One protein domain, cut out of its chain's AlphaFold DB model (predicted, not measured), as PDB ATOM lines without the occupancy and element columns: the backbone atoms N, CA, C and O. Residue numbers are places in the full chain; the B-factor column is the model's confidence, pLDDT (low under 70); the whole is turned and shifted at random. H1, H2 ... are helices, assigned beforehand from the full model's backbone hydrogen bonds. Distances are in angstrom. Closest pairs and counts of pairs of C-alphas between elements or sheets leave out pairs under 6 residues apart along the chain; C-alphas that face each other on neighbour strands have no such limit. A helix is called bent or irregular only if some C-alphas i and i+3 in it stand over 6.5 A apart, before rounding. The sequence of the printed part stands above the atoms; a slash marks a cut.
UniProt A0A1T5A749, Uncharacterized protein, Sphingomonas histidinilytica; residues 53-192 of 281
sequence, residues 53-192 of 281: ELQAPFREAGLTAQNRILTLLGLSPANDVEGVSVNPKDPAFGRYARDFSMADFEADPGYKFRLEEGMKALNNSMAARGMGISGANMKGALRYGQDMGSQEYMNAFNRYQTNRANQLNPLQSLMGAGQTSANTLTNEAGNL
ATOM      1  N   GLU A  53      65.570  60.148  78.367       71.81
ATOM      2  CA  GLU A  53      64.861  59.211  77.487       71.81
ATOM      3  C   GLU A  53      64.087  58.163  78.300       71.81
ATOM      4  O   GLU A  53      62.884  57.993  78.108       71.81
ATOM      5  N   LEU A  54      64.740  57.513  79.270       68.94
ATOM      6  CA  LEU A  54      64.103  56.517  80.144       68.94
ATOM      7  C   LEU A  54      62.968  57.111  80.991       68.94
ATOM      8  O   LEU A  54      62.030  56.403  81.357       68.94
ATOM      9  N   GLN A  55      63.033  58.409  81.293       69.81
ATOM     10  CA  GLN A  55      61.996  59.122  82.038       69.81
ATOM     11  C   GLN A  55      60.905  59.748  81.157       69.81
ATOM     12  O   GLN A  55      59.866  60.161  81.676       69.81
ATOM     13  N   ALA A  56      61.093  59.808  79.835       76.94
ATOM     14  CA  ALA A  56      60.096  60.321  78.896       76.94
ATOM     15  C   ALA A  56      58.706  59.666  79.045       76.94
ATOM     16  O   ALA A  56      57.747  60.421  79.221       76.94
ATOM     17  N   PRO A  57      58.559  58.322  79.089       77.50
ATOM     18  CA  PRO A  57      57.237  57.702  79.205       77.50
ATOM     19  C   PRO A  57      56.537  58.031  80.528       77.50
ATOM     20  O   PRO A  57      55.319  58.188  80.558       77.50
ATOM     21  N   PHE A  58      57.279  58.194  81.627       73.75
ATOM     22  CA  PHE A  58      56.697  58.572  82.918       73.75
ATOM     23  C   PHE A  58      56.220  60.026  82.931       73.75
ATOM     24  O   PHE A  58      55.164  60.324  83.495       73.75
ATOM     25  N   ARG A  59      56.965  60.927  82.280       75.69
ATOM     26  CA  ARG A  59      56.543  62.323  82.104       75.69
ATOM     27  C   ARG A  59      55.293  62.419  81.234       75.69
ATOM     28  O   ARG A  59      54.335  63.077  81.630       75.69
ATOM     29  N   GLU A  60      55.272  61.730  80.099       82.00
ATOM     30  CA  GLU A  60      54.131  61.726  79.179       82.00
ATOM     31  C   GLU A  60      52.877  61.100  79.809       82.00
ATOM     32  O   GLU A  60      51.779  61.658  79.717       82.00
ATOM     33  N   ALA A  61      53.035  59.984  80.523       75.94
ATOM     34  CA  ALA A  61      51.936  59.362  81.250       75.94
ATOM     35  C   ALA A  61      51.404  60.278  82.367       75.94
ATOM     36  O   ALA A  61      50.190  60.382  82.548       75.94
ATOM     37  N   GLY A  62      52.288  61.000  83.065       80.00
ATOM     38  CA  GLY A  62      51.913  62.017  84.049       80.00
ATOM     39  C   GLY A  62      51.128  63.184  83.441       80.00
ATOM     40  O   GLY A  62      50.092  63.569  83.987       80.00
ATOM     41  N   LEU A  63      51.560  63.702  82.286       82.50
ATOM     42  CA  LEU A  63      50.847  64.753  81.542       82.50
ATOM     43  C   LEU A  63      49.475  64.271  81.060       82.50
ATOM     44  O   LEU A  63      48.474  64.965  81.221       82.50
ATOM     45  N   THR A  64      49.397  63.047  80.545       86.56
ATOM     46  CA  THR A  64      48.129  62.436  80.122       86.56
ATOM     47  C   THR A  64      47.168  62.273  81.302       86.56
ATOM     48  O   THR A  64      45.986  62.616  81.200       86.56
ATOM     49  N   ALA A  65      47.666  61.805  82.451       85.44
ATOM     50  CA  ALA A  65      46.880  61.689  83.677       85.44
ATOM     51  C   ALA A  65      46.381  63.051  84.169       85.44
ATOM     52  O   ALA A  65      45.218  63.184  84.560       85.44
ATOM     53  N   GLN A  66      47.241  64.069  84.104       84.75
ATOM     54  CA  GLN A  66      46.895  65.441  84.446       84.75
ATOM     55  C   GLN A  66      45.796  65.982  83.530       84.75
ATOM     56  O   GLN A  66      44.769  66.432  84.034       84.75
ATOM     57  N   ASN A  67      45.948  65.853  82.212       88.06
ATOM     58  CA  ASN A  67      44.941  66.266  81.232       88.06
ATOM     59  C   ASN A  67      43.598  65.580  81.473       88.06
ATOM     60  O   ASN A  67      42.538  66.215  81.420       88.06
ATOM     61  N   ARG A  68      43.627  64.288  81.818       87.75
ATOM     62  CA  ARG A  68      42.410  63.545  82.134       87.75
ATOM     63  C   ARG A  68      41.755  64.019  83.429       87.75
ATOM     64  O   ARG A  68      40.536  64.178  83.442       87.75
ATOM     65  N   ILE A  69      42.523  64.263  84.491       88.69
ATOM     66  CA  ILE A  69      41.994  64.807  85.754       88.69
ATOM     67  C   ILE A  69      41.385  66.188  85.527       88.69
ATOM     68  O   ILE A  69      40.259  66.424  85.956       88.69
ATOM     69  N   LEU A  70      42.094  67.072  84.828       88.31
ATOM     70  CA  LEU A  70      41.622  68.416  84.506       88.31
ATOM     71  C   LEU A  70      40.307  68.368  83.723       88.31
ATOM     72  O   LEU A  70      39.335  69.004  84.123       88.31
ATOM     73  N   THR A  71      40.234  67.510  82.700       89.94
ATOM     74  CA  THR A  71      38.995  67.256  81.950       89.94
ATOM     75  C   THR A  71      37.875  66.805  82.888       89.94
ATOM     76  O   THR A  71      36.825  67.435  82.945       89.94
ATOM     77  N   LEU A  72      38.099  65.759  83.687       88.12
ATOM     78  CA  LEU A  72      37.076  65.203  84.579       88.12
ATOM     79  C   LEU A  72      36.592  66.196  85.648       88.12
ATOM     80  O   LEU A  72      35.421  66.165  86.031       88.12
ATOM     81  N   LEU A  73      37.479  67.072  86.121       87.88
ATOM     82  CA  LEU A  73      37.166  68.133  87.077       87.88
ATOM     83  C   LEU A  73      36.616  69.403  86.412       87.88
ATOM     84  O   LEU A  73      36.211  70.316  87.122       87.88
ATOM     85  N   GLY A  74      36.577  69.467  85.079       87.69
ATOM     86  CA  GLY A  74      36.105  70.645  84.346       87.69
ATOM     87  C   GLY A  74      37.040  71.848  84.475       87.69
ATOM     88  O   GLY A  74      36.606  72.990  84.341       87.69
ATOM     89  N   LEU A  75      38.314  71.604  84.773       84.50
ATOM     90  CA  LEU A  75      39.329  72.633  84.928       84.50
ATOM     91  C   LEU A  75      40.085  72.762  83.608       84.50
ATOM     92  O   LEU A  75      40.688  71.802  83.140       84.50
ATOM     93  N   SER A  76      40.070  73.952  83.018       78.00
ATOM     94  CA  SER A  76      40.941  74.295  81.894       78.00
ATOM     95  C   SER A  76      41.959  75.325  82.376       78.00
ATOM     96  O   SER A  76      41.557  76.287  83.038       78.00
ATOM     97  N   PRO A  77      43.260  75.158  82.088       70.44
ATOM     98  CA  PRO A  77      44.241  76.186  82.408       70.44
ATOM     99  C   PRO A  77      43.900  77.489  81.667       70.44
ATOM    100  O   PRO A  77      43.414  77.466  80.539       70.44
ATOM    101  N   ALA A  78      44.131  78.628  82.326       62.75
ATOM    102  CA  ALA A  78      43.856  79.960  81.773       62.75
ATOM    103  C   ALA A  78      44.879  80.401  80.707       62.75
ATOM    104  O   ALA A  78      44.613  81.334  79.960       62.75
ATOM    105  N   ASN A  79      46.033  79.728  80.652       70.19
ATOM    106  CA  ASN A  79      47.120  79.973  79.709       70.19
ATOM    107  C   ASN A  79      47.497  78.656  79.022       70.19
ATOM    108  O   ASN A  79      47.330  77.590  79.621       70.19
ATOM    109  N   ASP A  80      48.066  78.740  77.821       67.56
ATOM    110  CA  ASP A  80      48.634  77.590  77.115       67.56
ATOM    111  C   ASP A  80      49.856  77.066  77.886       67.56
ATOM    112  O   ASP A  80      50.971  77.574  77.765       67.56
ATOM    113  N   VAL A  81      49.631  76.073  78.748       70.56
ATOM    114  CA  VAL A  81      50.702  75.359  79.443       70.56
ATOM    115  C   VAL A  81      51.153  74.218  78.539       70.56
ATOM    116  O   VAL A  81      50.355  73.365  78.155       70.56
ATOM    117  N   GLU A  82      52.435  74.205  78.185       71.62
ATOM    118  CA  GLU A  82      53.022  73.185  77.315       71.62
ATOM    119  C   GLU A  82      52.749  71.765  77.848       71.62
ATOM    120  O   GLU A  82      52.947  71.475  79.029       71.62
ATOM    121  N   GLY A  83      52.251  70.878  76.978       71.88
ATOM    122  CA  GLY A  83      51.885  69.498  77.328       71.88
ATOM    123  C   GLY A  83      50.522  69.333  78.016       71.88
ATOM    124  O   GLY A  83      50.072  68.197  78.208       71.88
ATOM    125  N   VAL A  84      49.830  70.432  78.337       78.88
ATOM    126  CA  VAL A  84      48.496  70.408  78.943       78.88
ATOM    127  C   VAL A  84      47.442  70.710  77.882       78.88
ATOM    128  O   VAL A  84      47.376  71.814  77.351       78.88
ATOM    129  N   SER A  85      46.603  69.726  77.565       79.50
ATOM    130  CA  SER A  85      45.521  69.865  76.589       79.50
ATOM    131  C   SER A  85      44.228  69.308  77.164       79.50
ATOM    132  O   SER A  85      44.121  68.122  77.484       79.50
ATOM    133  N   VAL A  86      43.243  70.189  77.313       82.44
ATOM    134  CA  VAL A  86      41.913  69.875  77.832       82.44
ATOM    135  C   VAL A  86      40.907  70.327  76.787       82.44
ATOM    136  O   VAL A  86      40.955  71.468  76.342       82.44
ATOM    137  N   ASN A  87      39.995  69.440  76.386       83.19
ATOM    138  CA  ASN A  87      38.919  69.777  75.459       83.19
ATOM    139  C   ASN A  87      37.633  70.076  76.248       83.19
ATOM    140  O   ASN A  87      37.014  69.139  76.757       83.19
ATOM    141  N   PRO A  88      37.166  71.339  76.315       80.25
ATOM    142  CA  PRO A  88      35.930  71.683  77.019       80.25
ATOM    143  C   PRO A  88      34.667  71.066  76.403       80.25
ATOM    144  O   PRO A  88      33.614  71.064  77.033       80.25
ATOM    145  N   LYS A  89      34.746  70.560  75.163       83.50
ATOM    146  CA  LYS A  89      33.645  69.870  74.472       83.50
ATOM    147  C   LYS A  89      33.644  68.353  74.697       83.50
ATOM    148  O   LYS A  89      32.799  67.669  74.125       83.50
ATOM    149  N   ASP A  90      34.592  67.811  75.463       83.69
ATOM    150  CA  ASP A  90      34.603  66.388  75.810       83.69
ATOM    151  C   ASP A  90      33.350  66.053  76.652       83.69
ATOM    152  O   ASP A  90      33.070  66.755  77.622       83.69
ATOM    153  N   PRO A  91      32.589  64.986  76.342       83.94
ATOM    154  CA  PRO A  91      31.445  64.562  77.157       83.94
ATOM    155  C   PRO A  91      31.787  64.253  78.624       83.94
ATOM    156  O   PRO A  91      30.913  64.278  79.490       83.94
ATOM    157  N   ALA A  92      33.044  63.917  78.913       85.00
ATOM    158  CA  ALA A  92      33.552  63.692  80.260       85.00
ATOM    159  C   ALA A  92      34.017  64.984  80.953       85.00
ATOM    160  O   ALA A  92      34.398  64.927  82.128       85.00
ATOM    161  N   PHE A  93      34.002  66.127  80.255       88.06
ATOM    162  CA  PHE A  93      34.392  67.412  80.816       88.06
ATOM    163  C   PHE A  93      33.465  67.803  81.969       88.06
ATOM    164  O   PHE A  93      32.242  67.798  81.838       88.06
ATOM    165  N   GLY A  94      34.041  68.106  83.132       84.38
ATOM    166  CA  GLY A  94      33.277  68.503  84.316       84.38
ATOM    167  C   GLY A  94      32.417  67.392  84.924       84.38
ATOM    168  O   GLY A  94      31.592  67.678  85.793       84.38
ATOM    169  N   ARG A  95      32.611  66.123  84.533       86.25
ATOM    170  CA  ARG A  95      31.831  64.986  85.056       86.25
ATOM    171  C   ARG A  95      31.802  64.936  86.588       86.25
ATOM    172  O   ARG A  95      30.784  64.548  87.154       86.25
ATOM    173  N   TYR A  96      32.897  65.323  87.241       86.50
ATOM    174  CA  TYR A  96      33.038  65.342  88.701       86.50
ATOM    175  C   TYR A  96      33.050  66.741  89.320       86.50
ATOM    176  O   TYR A  96      33.312  66.867  90.516       86.50
ATOM    177  N   ALA A  97      32.772  67.779  88.529       83.94
ATOM    178  CA  ALA A  97      32.655  69.151  89.018       83.94
ATOM    179  C   ALA A  97      31.315  69.419  89.727       83.94
ATOM    180  O   ALA A  97      31.170  70.431  90.404       83.94
ATOM    181  N   ARG A  98      30.335  68.521  89.563       83.44
ATOM    182  CA  ARG A  98      28.989  68.626  90.136       83.44
ATOM    183  C   ARG A  98      28.798  67.717  91.348       83.44
ATOM    184  O   ARG A  98      29.402  66.642  91.442       83.44
ATOM    185  N   ASP A  99      27.905  68.140  92.233       83.94
ATOM    186  CA  ASP A  99      27.476  67.356  93.386       83.94
ATOM    187  C   ASP A  99      26.613  66.157  92.977       83.94
ATOM    188  O   ASP A  99      26.082  66.083  91.862       83.94
ATOM    189  N   PHE A 100      26.489  65.199  93.899       85.12
ATOM    190  CA  PHE A 100      25.580  64.069  93.742       85.12
ATOM    191  C   PHE A 100      24.138  64.572  93.632       85.12
ATOM    192  O   PHE A 100      23.686  65.381  94.443       85.12
ATOM    193  N   SER A 101      23.421  64.079  92.629       86.19
ATOM    194  CA  SER A 101      22.067  64.515  92.298       86.19
ATOM    195  C   SER A 101      21.114  63.328  92.167       86.19
ATOM    196  O   SER A 101      21.543  62.178  92.054       86.19
ATOM    197  N   MET A 102      19.805  63.595  92.105       81.38
ATOM    198  CA  MET A 102      18.819  62.534  91.869       81.38
ATOM    199  C   MET A 102      19.022  61.798  90.541       81.38
ATOM    200  O   MET A 102      18.764  60.602  90.472       81.38
ATOM    201  N   ALA A 103      19.573  62.456  89.520       84.50
ATOM    202  CA  ALA A 103      19.913  61.782  88.270       84.50
ATOM    203  C   ALA A 103      20.991  60.697  88.469       84.50
ATOM    204  O   ALA A 103      20.953  59.657  87.813       84.50
ATOM    205  N   ASP A 104      21.937  60.904  89.394       84.75
ATOM    206  CA  ASP A 104      22.957  59.901  89.728       84.75
ATOM    207  C   ASP A 104      22.376  58.759  90.564       84.75
ATOM    208  O   ASP A 104      22.777  57.609  90.397       84.75
ATOM    209  N   PHE A 105      21.416  59.075  91.438       83.38
ATOM    210  CA  PHE A 105      20.666  58.084  92.203       83.38
ATOM    211  C   PHE A 105      19.856  57.155  91.288       83.38
ATOM    212  O   PHE A 105      19.948  55.937  91.406       83.38
ATOM    213  N   GLU A 106      19.121  57.711  90.323       81.94
ATOM    214  CA  GLU A 106      18.341  56.934  89.350       81.94
ATOM    215  C   GLU A 106      19.225  56.127  88.385       81.94
ATOM    216  O   GLU A 106      18.839  55.051  87.912       81.94
ATOM    217  N   ALA A 107      20.428  56.628  88.095       83.44
ATOM    218  CA  ALA A 107      21.421  55.921  87.297       83.44
ATOM    219  C   ALA A 107      22.133  54.795  88.069       83.44
ATOM    220  O   ALA A 107      22.790  53.967  87.431       83.44
ATOM    221  N   ASP A 108      22.013  54.733  89.402       85.25
ATOM    222  CA  ASP A 108      22.684  53.730  90.226       85.25
ATOM    223  C   ASP A 108      22.155  52.308  89.919       85.25
ATOM    224  O   ASP A 108      20.970  52.013  90.117       85.25
ATOM    225  N   PRO A 109      23.016  51.376  89.463       84.12
ATOM    226  CA  PRO A 109      22.594  50.011  89.146       84.12
ATOM    227  C   PRO A 109      22.089  49.233  90.368       84.12
ATOM    228  O   PRO A 109      21.232  48.362  90.237       84.12
ATOM    229  N   GLY A 110      22.614  49.545  91.559       83.50
ATOM    230  CA  GLY A 110      22.212  48.905  92.809       83.50
ATOM    231  C   GLY A 110      20.790  49.280  93.218       83.50
ATOM    232  O   GLY A 110      20.047  48.414  93.677       83.50
ATOM    233  N   TYR A 111      20.397  50.535  93.000       82.81
ATOM    234  CA  TYR A 111      19.029  51.000  93.200       82.81
ATOM    235  C   TYR A 111      18.055  50.255  92.281       82.81
ATOM    236  O   TYR A 111      17.078  49.691  92.770       82.81
ATOM    237  N   LYS A 112      18.360  50.163  90.977       82.25
ATOM    238  CA  LYS A 112      17.531  49.416  90.011       82.25
ATOM    239  C   LYS A 112      17.366  47.950  90.405       82.25
ATOM    240  O   LYS A 112      16.242  47.468  90.492       82.25
ATOM    241  N   PHE A 113      18.468  47.272  90.724       86.88
ATOM    242  CA  PHE A 113      18.437  45.875  91.157       86.88
ATOM    243  C   PHE A 113      17.584  45.673  92.420       86.88
ATOM    244  O   PHE A 113      16.744  44.776  92.475       86.88
ATOM    245  N   ARG A 114      17.761  46.523  93.441       81.38
ATOM    246  CA  ARG A 114      16.984  46.427  94.688       81.38
ATOM    247  C   ARG A 114      15.508  46.735  94.481       81.38
ATOM    248  O   ARG A 114      14.673  46.096  95.115       81.38
ATOM    249  N   LEU A 115      15.188  47.680  93.602       80.88
ATOM    250  CA  LEU A 115      13.811  47.991  93.239       80.88
ATOM    251  C   LEU A 115      13.140  46.792  92.552       80.88
ATOM    252  O   LEU A 115      12.029  46.419  92.930       80.88
ATOM    253  N   GLU A 116      13.819  46.163  91.592       85.31
ATOM    254  CA  GLU A 116      13.322  44.976  90.883       85.31
ATOM    255  C   GLU A 116      13.098  43.789  91.833       85.31
ATOM    256  O   GLU A 116      12.019  43.187  91.834       85.31
ATOM    257  N   GLU A 117      14.068  43.487  92.701       85.69
ATOM    258  CA  GLU A 117      13.942  42.413  93.696       85.69
ATOM    259  C   GLU A 117      12.880  42.726  94.763       85.69
ATOM    260  O   GLU A 117      12.094  41.849  95.136       85.69
ATOM    261  N   GLY A 118      12.773  43.983  95.205       80.50
ATOM    262  CA  GLY A 118      11.731  44.432  96.129       80.50
ATOM    263  C   GLY A 118      10.326  44.263  95.545       80.50
ATOM    264  O   GLY A 118       9.437  43.723  96.207       80.50
ATOM    265  N   MET A 119      10.131  44.643  94.278       80.19
ATOM    266  CA  MET A 119       8.861  44.451  93.568       80.19
ATOM    267  C   MET A 119       8.525  42.974  93.374       80.19
ATOM    268  O   MET A 119       7.372  42.573  93.544       80.19
ATOM    269  N   LYS A 120       9.519  42.139  93.070       86.38
ATOM    270  CA  LYS A 120       9.343  40.689  92.950       86.38
ATOM    271  C   LYS A 120       8.947  40.050  94.284       86.38
ATOM    272  O   LYS A 120       8.005  39.258  94.320       86.38
ATOM    273  N   ALA A 121       9.597  40.427  95.385       81.31
ATOM    274  CA  ALA A 121       9.248  39.963  96.729       81.31
ATOM    275  C   ALA A 121       7.837  40.413  97.144       81.31
ATOM    276  O   ALA A 121       7.055  39.611  97.663       81.31
ATOM    277  N   LEU A 122       7.482  41.668  96.855       77.06
ATOM    278  CA  LEU A 122       6.142  42.198  97.093       77.06
ATOM    279  C   LEU A 122       5.091  41.418  96.289       77.06
ATOM    280  O   LEU A 122       4.121  40.939  96.878       77.06
ATOM    281  N   ASN A 123       5.309  41.221  94.986       77.88
ATOM    282  CA  ASN A 123       4.417  40.457  94.108       77.88
ATOM    283  C   ASN A 123       4.229  39.017  94.599       77.88
ATOM    284  O   ASN A 123       3.094  38.548  94.705       77.88
ATOM    285  N   ASN A 124       5.313  38.348  94.992       81.31
ATOM    286  CA  ASN A 124       5.251  37.007  95.573       81.31
ATOM    287  C   ASN A 124       4.462  36.992  96.893       81.31
ATOM    288  O   ASN A 124       3.675  36.076  97.130       81.31
ATOM    289  N   SER A 125       4.612  38.018  97.740       73.06
ATOM    290  CA  SER A 125       3.871  38.121  99.005       73.06
ATOM    291  C   SER A 125       2.374  38.393  98.810       73.06
ATOM    292  O   SER A 125       1.552  37.875  99.569       73.06
ATOM    293  N   MET A 126       2.007  39.165  97.782       70.38
ATOM    294  CA  MET A 126       0.614  39.438  97.422       70.38
ATOM    295  C   MET A 126      -0.056  38.193  96.836       70.38
ATOM    296  O   MET A 126      -1.166  37.855  97.247       70.38
ATOM    297  N   ALA A 127       0.644  37.474  95.949       72.88
ATOM    298  CA  ALA A 127       0.172  36.220  95.366       72.88
ATOM    299  C   ALA A 127      -0.007  35.117  96.425       72.88
ATOM    300  O   ALA A 127      -1.034  34.445  96.443       72.88
ATOM    301  N   ALA A 128       0.941  34.976  97.359       69.50
ATOM    302  CA  ALA A 128       0.878  33.966  98.418       69.50
ATOM    303  C   ALA A 128      -0.225  34.227  99.459       69.50
ATOM    304  O   ALA A 128      -0.713  33.293 100.090       69.50
ATOM    305  N   ARG A 129      -0.613  35.492  99.671       68.81
ATOM    306  CA  ARG A 129      -1.605  35.871 100.691       68.81
ATOM    307  C   ARG A 129      -3.027  36.008 100.154       68.81
ATOM    308  O   ARG A 129      -3.915  36.328 100.937       68.81
ATOM    309  N   GLY A 130      -3.249  35.844  98.846       68.19
ATOM    310  CA  GLY A 130      -4.561  36.055  98.214       68.19
ATOM    311  C   GLY A 130      -5.131  37.471  98.405       68.19
ATOM    312  O   GLY A 130      -6.282  37.731  98.072       68.19
ATOM    313  N   MET A 131      -4.331  38.395  98.944       63.59
ATOM    314  CA  MET A 131      -4.708  39.770  99.251       63.59
ATOM    315  C   MET A 131      -4.232  40.671  98.118       63.59
ATOM    316  O   MET A 131      -3.240  41.396  98.250       63.59
ATOM    317  N   GLY A 132      -4.937  40.612  96.989       68.25
ATOM    318  CA  GLY A 132      -4.841  41.663  95.982       68.25
ATOM    319  C   GLY A 132      -5.154  43.013  96.634       68.25
ATOM    320  O   GLY A 132      -6.149  43.127  97.342       68.25
ATOM    321  N   ILE A 133      -4.255  43.990  96.456       64.25
ATOM    322  CA  ILE A 133      -4.384  45.414  96.833       64.25
ATOM    323  C   ILE A 133      -5.211  45.634  98.123       64.25
ATOM    324  O   ILE A 133      -6.273  46.249  98.108       64.25
ATOM    325  N   SER A 134      -4.752  45.114  99.268       65.44
ATOM    326  CA  SER A 134      -5.378  45.405 100.567       65.44
ATOM    327  C   SER A 134      -4.724  46.624 101.233       65.44
ATOM    328  O   SER A 134      -3.521  46.856 101.086       65.44
ATOM    329  N   GLY A 135      -5.483  47.406 102.009       68.94
ATOM    330  CA  GLY A 135      -4.970  48.606 102.693       68.94
ATOM    331  C   GLY A 135      -3.787  48.334 103.639       68.94
ATOM    332  O   GLY A 135      -2.925  49.192 103.823       68.94
ATOM    333  N   ALA A 136      -3.691  47.116 104.186       71.06
ATOM    334  CA  ALA A 136      -2.549  46.671 104.986       71.06
ATOM    335  C   ALA A 136      -1.281  46.469 104.137       71.06
ATOM    336  O   ALA A 136      -0.200  46.890 104.551       71.06
ATOM    337  N   ASN A 137      -1.414  45.903 102.931       67.38
ATOM    338  CA  ASN A 137      -0.308  45.785 101.975       67.38
ATOM    339  C   ASN A 137       0.140  47.168 101.471       67.38
ATOM    340  O   ASN A 137       1.338  47.432 101.429       67.38
ATOM    341  N   MET A 138      -0.798  48.081 101.184       68.44
ATOM    342  CA  MET A 138      -0.477  49.468 100.807       68.44
ATOM    343  C   MET A 138       0.272  50.214 101.917       68.44
ATOM    344  O   MET A 138       1.284  50.855 101.648       68.44
ATOM    345  N   LYS A 139      -0.167  50.094 103.176       73.69
ATOM    346  CA  LYS A 139       0.504  50.721 104.327       73.69
ATOM    347  C   LYS A 139       1.898  50.135 104.585       73.69
ATOM    348  O   LYS A 139       2.809  50.879 104.946       73.69
ATOM    349  N   GLY A 140       2.068  48.826 104.387       69.69
ATOM    350  CA  GLY A 140       3.368  48.151 104.458       69.69
ATOM    351  C   GLY A 140       4.326  48.608 103.357       69.69
ATOM    352  O   GLY A 140       5.469  48.942 103.651       69.69
ATOM    353  N   ALA A 141       3.841  48.713 102.117       66.31
ATOM    354  CA  ALA A 141       4.617  49.221 100.986       66.31
ATOM    355  C   ALA A 141       5.021  50.697 101.168       66.31
ATOM    356  O   ALA A 141       6.151  51.063 100.861       66.31
ATOM    357  N   LEU A 142       4.138  51.533 101.726       69.88
ATOM    358  CA  LEU A 142       4.423  52.947 102.007       69.88
ATOM    359  C   LEU A 142       5.524  53.124 103.062       69.88
ATOM    360  O   LEU A 142       6.422  53.941 102.877       69.88
ATOM    361  N   ARG A 143       5.485  52.330 104.144       73.94
ATOM    362  CA  ARG A 143       6.554  52.319 105.158       73.94
ATOM    363  C   ARG A 143       7.869  51.793 104.591       73.94
ATOM    364  O   ARG A 143       8.900  52.420 104.793       73.94
ATOM    365  N   TYR A 144       7.816  50.707 103.819       68.62
ATOM    366  CA  TYR A 144       8.992  50.168 103.136       68.62
ATOM    367  C   TYR A 144       9.622  51.202 102.192       68.62
ATOM    368  O   TYR A 144      10.831  51.392 102.223       68.62
ATOM    369  N   GLY A 145       8.817  51.941 101.422       66.88
ATOM    370  CA  GLY A 145       9.304  53.010 100.548       66.88
ATOM    371  C   GLY A 145       9.955  54.181 101.296       66.88
ATOM    372  O   GLY A 145      10.977  54.692 100.844       66.88
ATOM    373  N   GLN A 146       9.408  54.584 102.451       67.94
ATOM    374  CA  GLN A 146       9.977  55.665 103.270       67.94
ATOM    375  C   GLN A 146      11.304  55.268 103.934       67.94
ATOM    376  O   GLN A 146      12.275  56.024 103.853       67.94
ATOM    377  N   ASP A 147      11.378  54.077 104.534       64.12
ATOM    378  CA  ASP A 147      12.595  53.606 105.207       64.12
ATOM    379  C   ASP A 147      13.699  53.239 104.198       64.12
ATOM    380  O   ASP A 147      14.874  53.547 104.411       64.12
ATOM    381  N   MET A 148      13.327  52.649 103.055       68.62
ATOM    382  CA  MET A 148      14.268  52.290 101.990       68.62
ATOM    383  C   MET A 148      14.811  53.527 101.263       68.62
ATOM    384  O   MET A 148      15.980  53.543 100.886       68.62
ATOM    385  N   GLY A 149      14.009  54.584 101.095       67.75
ATOM    386  CA  GLY A 149      14.419  55.787 100.366       67.75
ATOM    387  C   GLY A 149      15.644  56.483 100.970       67.75
ATOM    388  O   GLY A 149      16.575  56.831 100.247       67.75
ATOM    389  N   SER A 150      15.687  56.635 102.296       72.12
ATOM    390  CA  SER A 150      16.818  57.282 102.980       72.12
ATOM    391  C   SER A 150      18.086  56.417 102.983       72.12
ATOM    392  O   SER A 150      19.186  56.921 102.741       72.12
ATOM    393  N   GLN A 151      17.937  55.107 103.194       78.19
ATOM    394  CA  GLN A 151      19.057  54.164 103.214       78.19
ATOM    395  C   GLN A 151      19.656  53.956 101.821       78.19
ATOM    396  O   GLN A 151      20.877  53.966 101.666       78.19
ATOM    397  N   GLU A 152      18.820  53.812 100.791       82.38
ATOM    398  CA  GLU A 152      19.307  53.636  99.424       82.38
ATOM    399  C   GLU A 152      19.949  54.904  98.874       82.38
ATOM    400  O   GLU A 152      20.963  54.802  98.185       82.38
ATOM    401  N   TYR A 153      19.444  56.088  99.230       82.94
ATOM    402  CA  TYR A 153      20.093  57.347  98.865       82.94
ATOM    403  C   TYR A 153      21.511  57.432  99.443       82.94
ATOM    404  O   TYR A 153      22.463  57.733  98.721       82.94
ATOM    405  N   MET A 154      21.684  57.085 100.724       85.56
ATOM    406  CA  MET A 154      23.006  57.043 101.358       85.56
ATOM    407  C   MET A 154      23.919  55.987 100.711       85.56
ATOM    408  O   MET A 154      25.098  56.249 100.461       85.56
ATOM    409  N   ASN A 155      23.385  54.808 100.387       88.00
ATOM    410  CA  ASN A 155      24.135  53.743  99.720       88.00
ATOM    411  C   ASN A 155      24.588  54.144  98.308       88.00
ATOM    412  O   ASN A 155      25.738  53.895  97.939       88.00
ATOM    413  N   ALA A 156      23.709  54.774  97.529       86.31
ATOM    414  CA  ALA A 156      24.019  55.279  96.197       86.31
ATOM    415  C   ALA A 156      25.044  56.419  96.252       86.31
ATOM    416  O   ALA A 156      25.993  56.421  95.470       86.31
ATOM    417  N   PHE A 157      24.928  57.330  97.224       88.75
ATOM    418  CA  PHE A 157      25.923  58.377  97.457       88.75
ATOM    419  C   PHE A 157      27.306  57.792  97.784       88.75
ATOM    420  O   PHE A 157      28.308  58.191  97.186       88.75
ATOM    421  N   ASN A 158      27.374  56.803  98.681       90.56
ATOM    422  CA  ASN A 158      28.628  56.122  99.014       90.56
ATOM    423  C   ASN A 158      29.238  55.440  97.781       90.56
ATOM    424  O   ASN A 158      30.425  55.617  97.511       90.56
ATOM    425  N   ARG A 159      28.429  54.732  96.979       88.31
ATOM    426  CA  ARG A 159      28.885  54.129  95.715       88.31
ATOM    427  C   ARG A 159      29.366  55.175  94.716       88.31
ATOM    428  O   ARG A 159      30.399  54.967  94.083       88.31
ATOM    429  N   TYR A 160      28.661  56.297  94.586       89.31
ATOM    430  CA  TYR A 160      29.073  57.409  93.731       89.31
ATOM    431  C   TYR A 160      30.448  57.943  94.149       89.31
ATOM    432  O   TYR A 160      31.343  58.050  93.306       89.31
ATOM    433  N   GLN A 161      30.656  58.192  95.446       89.06
ATOM    434  CA  GLN A 161      31.955  58.619  95.967       89.06
ATOM    435  C   GLN A 161      33.051  57.576  95.727       89.06
ATOM    436  O   GLN A 161      34.130  57.932  95.254       89.06
ATOM    437  N   THR A 162      32.782  56.291  95.975       90.19
ATOM    438  CA  THR A 162      33.747  55.210  95.718       90.19
ATOM    439  C   THR A 162      34.099  55.104  94.236       90.19
ATOM    440  O   THR A 162      35.272  55.026  93.891       90.19
ATOM    441  N   ASN A 163      33.117  55.157  93.338       87.69
ATOM    442  CA  ASN A 163      33.351  55.084  91.895       87.69
ATOM    443  C   ASN A 163      34.135  56.293  91.378       87.69
ATOM    444  O   ASN A 163      35.004  56.140  90.517       87.69
ATOM    445  N   ARG A 164      33.856  57.486  91.917       89.00
ATOM    446  CA  ARG A 164      34.642  58.693  91.650       89.00
ATOM    447  C   ARG A 164      36.082  58.527  92.135       89.00
ATOM    448  O   ARG A 164      37.005  58.780  91.366       89.00
ATOM    449  N   ALA A 165      36.286  58.060  93.366       88.94
ATOM    450  CA  ALA A 165      37.616  57.813  93.920       88.94
ATOM    451  C   ALA A 165      38.384  56.759  93.105       88.94
ATOM    452  O   ALA A 165      39.534  56.981  92.753       88.94
ATOM    453  N   ASN A 166      37.738  55.664  92.703       90.25
ATOM    454  CA  ASN A 166      38.354  54.618  91.880       90.25
ATOM    455  C   ASN A 166      38.806  55.124  90.502       90.25
ATOM    456  O   ASN A 166      39.759  54.591  89.944       90.25
ATOM    457  N   GLN A 167      38.149  56.150  89.956       87.19
ATOM    458  CA  GLN A 167      38.553  56.772  88.692       87.19
ATOM    459  C   GLN A 167      39.642  57.834  88.884       87.19
ATOM    460  O   GLN A 167      40.506  57.976  88.025       87.19
ATOM    461  N   LEU A 168      39.631  58.565  90.002       88.50
ATOM    462  CA  LEU A 168      40.601  59.631  90.268       88.50
ATOM    463  C   LEU A 168      41.905  59.127  90.903       88.50
ATOM    464  O   LEU A 168      42.965  59.632  90.551       88.50
ATOM    465  N   ASN A 169      41.867  58.123  91.782       89.88
ATOM    466  CA  ASN A 169      43.038  57.626  92.517       89.88
ATOM    467  C   ASN A 169      44.163  57.109  91.599       89.88
ATOM    468  O   ASN A 169      45.312  57.496  91.817       89.88
ATOM    469  N   PRO A 170      43.897  56.300  90.551       86.62
ATOM    470  CA  PRO A 170      44.952  55.857  89.639       86.62
ATOM    471  C   PRO A 170      45.567  57.024  88.866       86.62
ATOM    472  O   PRO A 170      46.778  57.068  88.661       86.62
ATOM    473  N   LEU A 171      44.743  58.002  88.482       83.50
ATOM    474  CA  LEU A 171      45.210  59.195  87.783       83.50
ATOM    475  C   LEU A 171      46.063  60.081  88.703       83.50
ATOM    476  O   LEU A 171      47.080  60.611  88.266       83.50
ATOM    477  N   GLN A 172      45.694  60.208  89.982       84.19
ATOM    478  CA  GLN A 172      46.491  60.921  90.986       84.19
ATOM    479  C   GLN A 172      47.817  60.205  91.263       84.19
ATOM    480  O   GLN A 172      48.854  60.858  91.354       84.19
ATOM    481  N   SER A 173      47.810  58.871  91.338       83.75
ATOM    482  CA  SER A 173      49.033  58.072  91.472       83.75
ATOM    483  C   SER A 173      49.963  58.263  90.271       83.75
ATOM    484  O   SER A 173      51.161  58.485  90.453       83.75
ATOM    485  N   LEU A 174      49.415  58.268  89.053       76.88
ATOM    486  CA  LEU A 174      50.185  58.476  87.827       76.88
ATOM    487  C   LEU A 174      50.733  59.908  87.717       76.88
ATOM    488  O   LEU A 174      51.886  60.104  87.332       76.88
ATOM    489  N   MET A 175      49.952  60.907  88.133       79.56
ATOM    490  CA  MET A 175      50.409  62.295  88.251       79.56
ATOM    491  C   MET A 175      51.541  62.428  89.285       79.56
ATOM    492  O   MET A 175      52.548  63.078  89.010       79.56
ATOM    493  N   GLY A 176      51.419  61.771  90.443       77.00
ATOM    494  CA  GLY A 176      52.455  61.753  91.480       77.00
ATOM    495  C   GLY A 176      53.748  61.071  91.024       77.00
ATOM    496  O   GLY A 176      54.843  61.562  91.309       77.00
ATOM    497  N   ALA A 177      53.641  59.981  90.260       72.19
ATOM    498  CA  ALA A 177      54.786  59.328  89.630       72.19
ATOM    499  C   ALA A 177      55.487  60.260  88.621       72.19
ATOM    500  O   ALA A 177      56.712  60.392  88.658       72.19
ATOM    501  N   GLY A 178      54.719  60.975  87.791       67.88
ATOM    502  CA  GLY A 178      55.247  61.982  86.865       67.88
ATOM    503  C   GLY A 178      55.952  63.144  87.578       67.88
ATOM    504  O   GLY A 178      57.067  63.514  87.204       67.88
ATOM    505  N   GLN A 179      55.360  63.668  88.656       72.19
ATOM    506  CA  GLN A 179      55.959  64.730  89.475       72.19
ATOM    507  C   GLN A 179      57.250  64.266  90.168       72.19
ATOM    508  O   GLN A 179      58.232  65.006  90.221       72.19
ATOM    509  N   THR A 180      57.281  63.026  90.662       73.44
ATOM    510  CA  THR A 180      58.473  62.439  91.293       73.44
ATOM    511  C   THR A 180      59.590  62.241  90.273       73.44
ATOM    512  O   THR A 180      60.730  62.602  90.551       73.44
ATOM    513  N   SER A 181      59.272  61.748  89.071       62.97
ATOM    514  CA  SER A 181      60.242  61.629  87.974       62.97
ATOM    515  C   SER A 181      60.843  62.989  87.615       62.97
ATOM    516  O   SER A 181      62.062  63.115  87.548       62.97
ATOM    517  N   ALA A 182      60.017  64.032  87.469       63.59
ATOM    518  CA  ALA A 182      60.492  65.390  87.198       63.59
ATOM    519  C   ALA A 182      61.423  65.930  88.305       63.59
ATOM    520  O   ALA A 182      62.464  66.520  88.002       63.59
ATOM    521  N   ASN A 183      61.100  65.683  89.579       71.81
ATOM    522  CA  ASN A 183      61.948  66.081  90.707       71.81
ATOM    523  C   ASN A 183      63.279  65.312  90.728       71.81
ATOM    524  O   ASN A 183      64.333  65.918  90.914       71.81
ATOM    525  N   THR A 184      63.254  63.996  90.501       68.75
ATOM    526  CA  THR A 184      64.461  63.160  90.427       68.75
ATOM    527  C   THR A 184      65.364  63.593  89.279       68.75
ATOM    528  O   THR A 184      66.565  63.746  89.486       68.75
ATOM    529  N   LEU A 185      64.804  63.867  88.095       65.69
ATOM    530  CA  LEU A 185      65.571  64.387  86.960       65.69
ATOM    531  C   LEU A 185      66.207  65.739  87.269       65.69
ATOM    532  O   LEU A 185      67.369  65.951  86.945       65.69
ATOM    533  N   THR A 186      65.466  66.645  87.909       65.88
ATOM    534  CA  THR A 186      65.963  67.985  88.259       65.88
ATOM    535  C   THR A 186      67.103  67.911  89.276       65.88
ATOM    536  O   THR A 186      68.117  68.594  89.129       65.88
ATOM    537  N   ASN A 187      66.973  67.046  90.285       67.19
ATOM    538  CA  ASN A 187      68.017  66.826  91.283       67.19
ATOM    539  C   ASN A 187      69.264  66.176  90.672       67.19
ATOM    540  O   ASN A 187      70.376  66.627  90.945       67.19
ATOM    541  N   GLU A 188      69.087  65.164  89.820       59.72
ATOM    542  CA  GLU A 188      70.207  64.497  89.156       59.72
ATOM    543  C   GLU A 188      70.899  65.420  88.149       59.72
ATOM    544  O   GLU A 188      72.122  65.506  88.153       59.72
ATOM    545  N   ALA A 189      70.147  66.214  87.380       56.81
ATOM    546  CA  ALA A 189      70.700  67.259  86.517       56.81
ATOM    547  C   ALA A 189      71.524  68.280  87.320       56.81
ATOM    548  O   ALA A 189      72.611  68.682  86.904       56.81
ATOM    549  N   GLY A 190      71.036  68.677  88.500       58.94
ATOM    550  CA  GLY A 190      71.741  69.592  89.396       58.94
ATOM    551  C   GLY A 190      72.995  68.986  90.037       58.94
ATOM    552  O   GLY A 190      73.966  69.708  90.280       58.94
ATOM    553  N   ASN A 191      73.000  67.680  90.319       62.06
ATOM    554  CA  ASN A 191      74.178  66.948  90.795       62.06
ATOM    555  C   ASN A 191      75.203  66.761  89.673       62.06
ATOM    556  O   ASN A 191      76.382  67.028  89.887       62.06
ATOM    557  N   LEU A 192      74.755  66.377  88.477       61.22
ATOM    558  CA  LEU A 192      75.591  66.234  87.289       61.22
ATOM    559  C   LEU A 192      76.241  67.568  86.915       61.22
ATOM    560  O   LEU A 192      77.449  67.626  86.722       61.22
TER     561      LEU A 192
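Overview. This is residues 53 to 192 of the 281 residues of an uncharacterized protein of Sphingomonas histidinilytica (UniProt A0A1T5A749). One very long helix, H4, bent but nearly straight, makes the spine of a rod; H3 folds back beside its first arm as a loose hairpin, and H1 crosses its second arm. Short H2 packs across the first arm, and a long loop, residues 74 to 101, joins H1 to H2. The printed part has 140 residues with four named helices, H1 to H4 in order, and no named strand: all helix. It is extended, with a radius of gyration of the C-alphas of 24.6 A and spans of 86 by 27 by 19 A.

Arrangement. Start at H1, residues 53 to 73, irregular where C-alphas 54 and 57 are 7.0 A apart. H4, residues 135 to 192, was assigned as one helix by its hydrogen bonds but is bent, C-alphas 167 and 170 being 6.5 A apart: look for arms H4a, 135 to 167, and H4b, 170 to 192, at a shallow tilt of 16 degrees. H1 touches H4b, closest at the C-alphas of Gly 62 and Gly 178, 4.4 A, at a steep tilt of 39 degrees, opposite ways. H2, residues 102 to 107, touches residues 153 to 160 of H4a, about perpendicular at 84 degrees; the closest C-alphas, Phe 105 and Ala 156, are 5.9 A apart. H3, residues 109 to 128, and H4a form a hairpin at a shallow tilt of 21 degrees, with closest C-alphas Tyr 111 and Glu 152 at 6.8 A. H1 and H3 are apart. Every O i to N i+4 pair is within hydrogen-bond range in H2, H3 and H4b; 15 of 17 are in H1 and 27 of 29 in H4a.

Along the chain. Find C-alpha 53 at (64.861, 59.211, 77.487); H1 runs 30.6 A from there. H2 spans 8.5 A and H3 28.5 A. H4a begins at C-alpha 135, (-4.970, 48.606, 102.693), and runs 46.4 A, with a kink of 32 degrees near residue 149; H4b runs 32.4 A to C-alpha 192 at (75.591, 66.234, 87.289).

Size, cuts and confidence. The farthest C-alphas, Gly 130 and Leu 192, are 86.3 A apart. Residues 186 to 192 stand free. The printed part has no cut; the link H1 to H2 is long. Mean pLDDT of the printed part is 78.1, and 35 residues are under 70, among them 128 to 135 and 184 to 192.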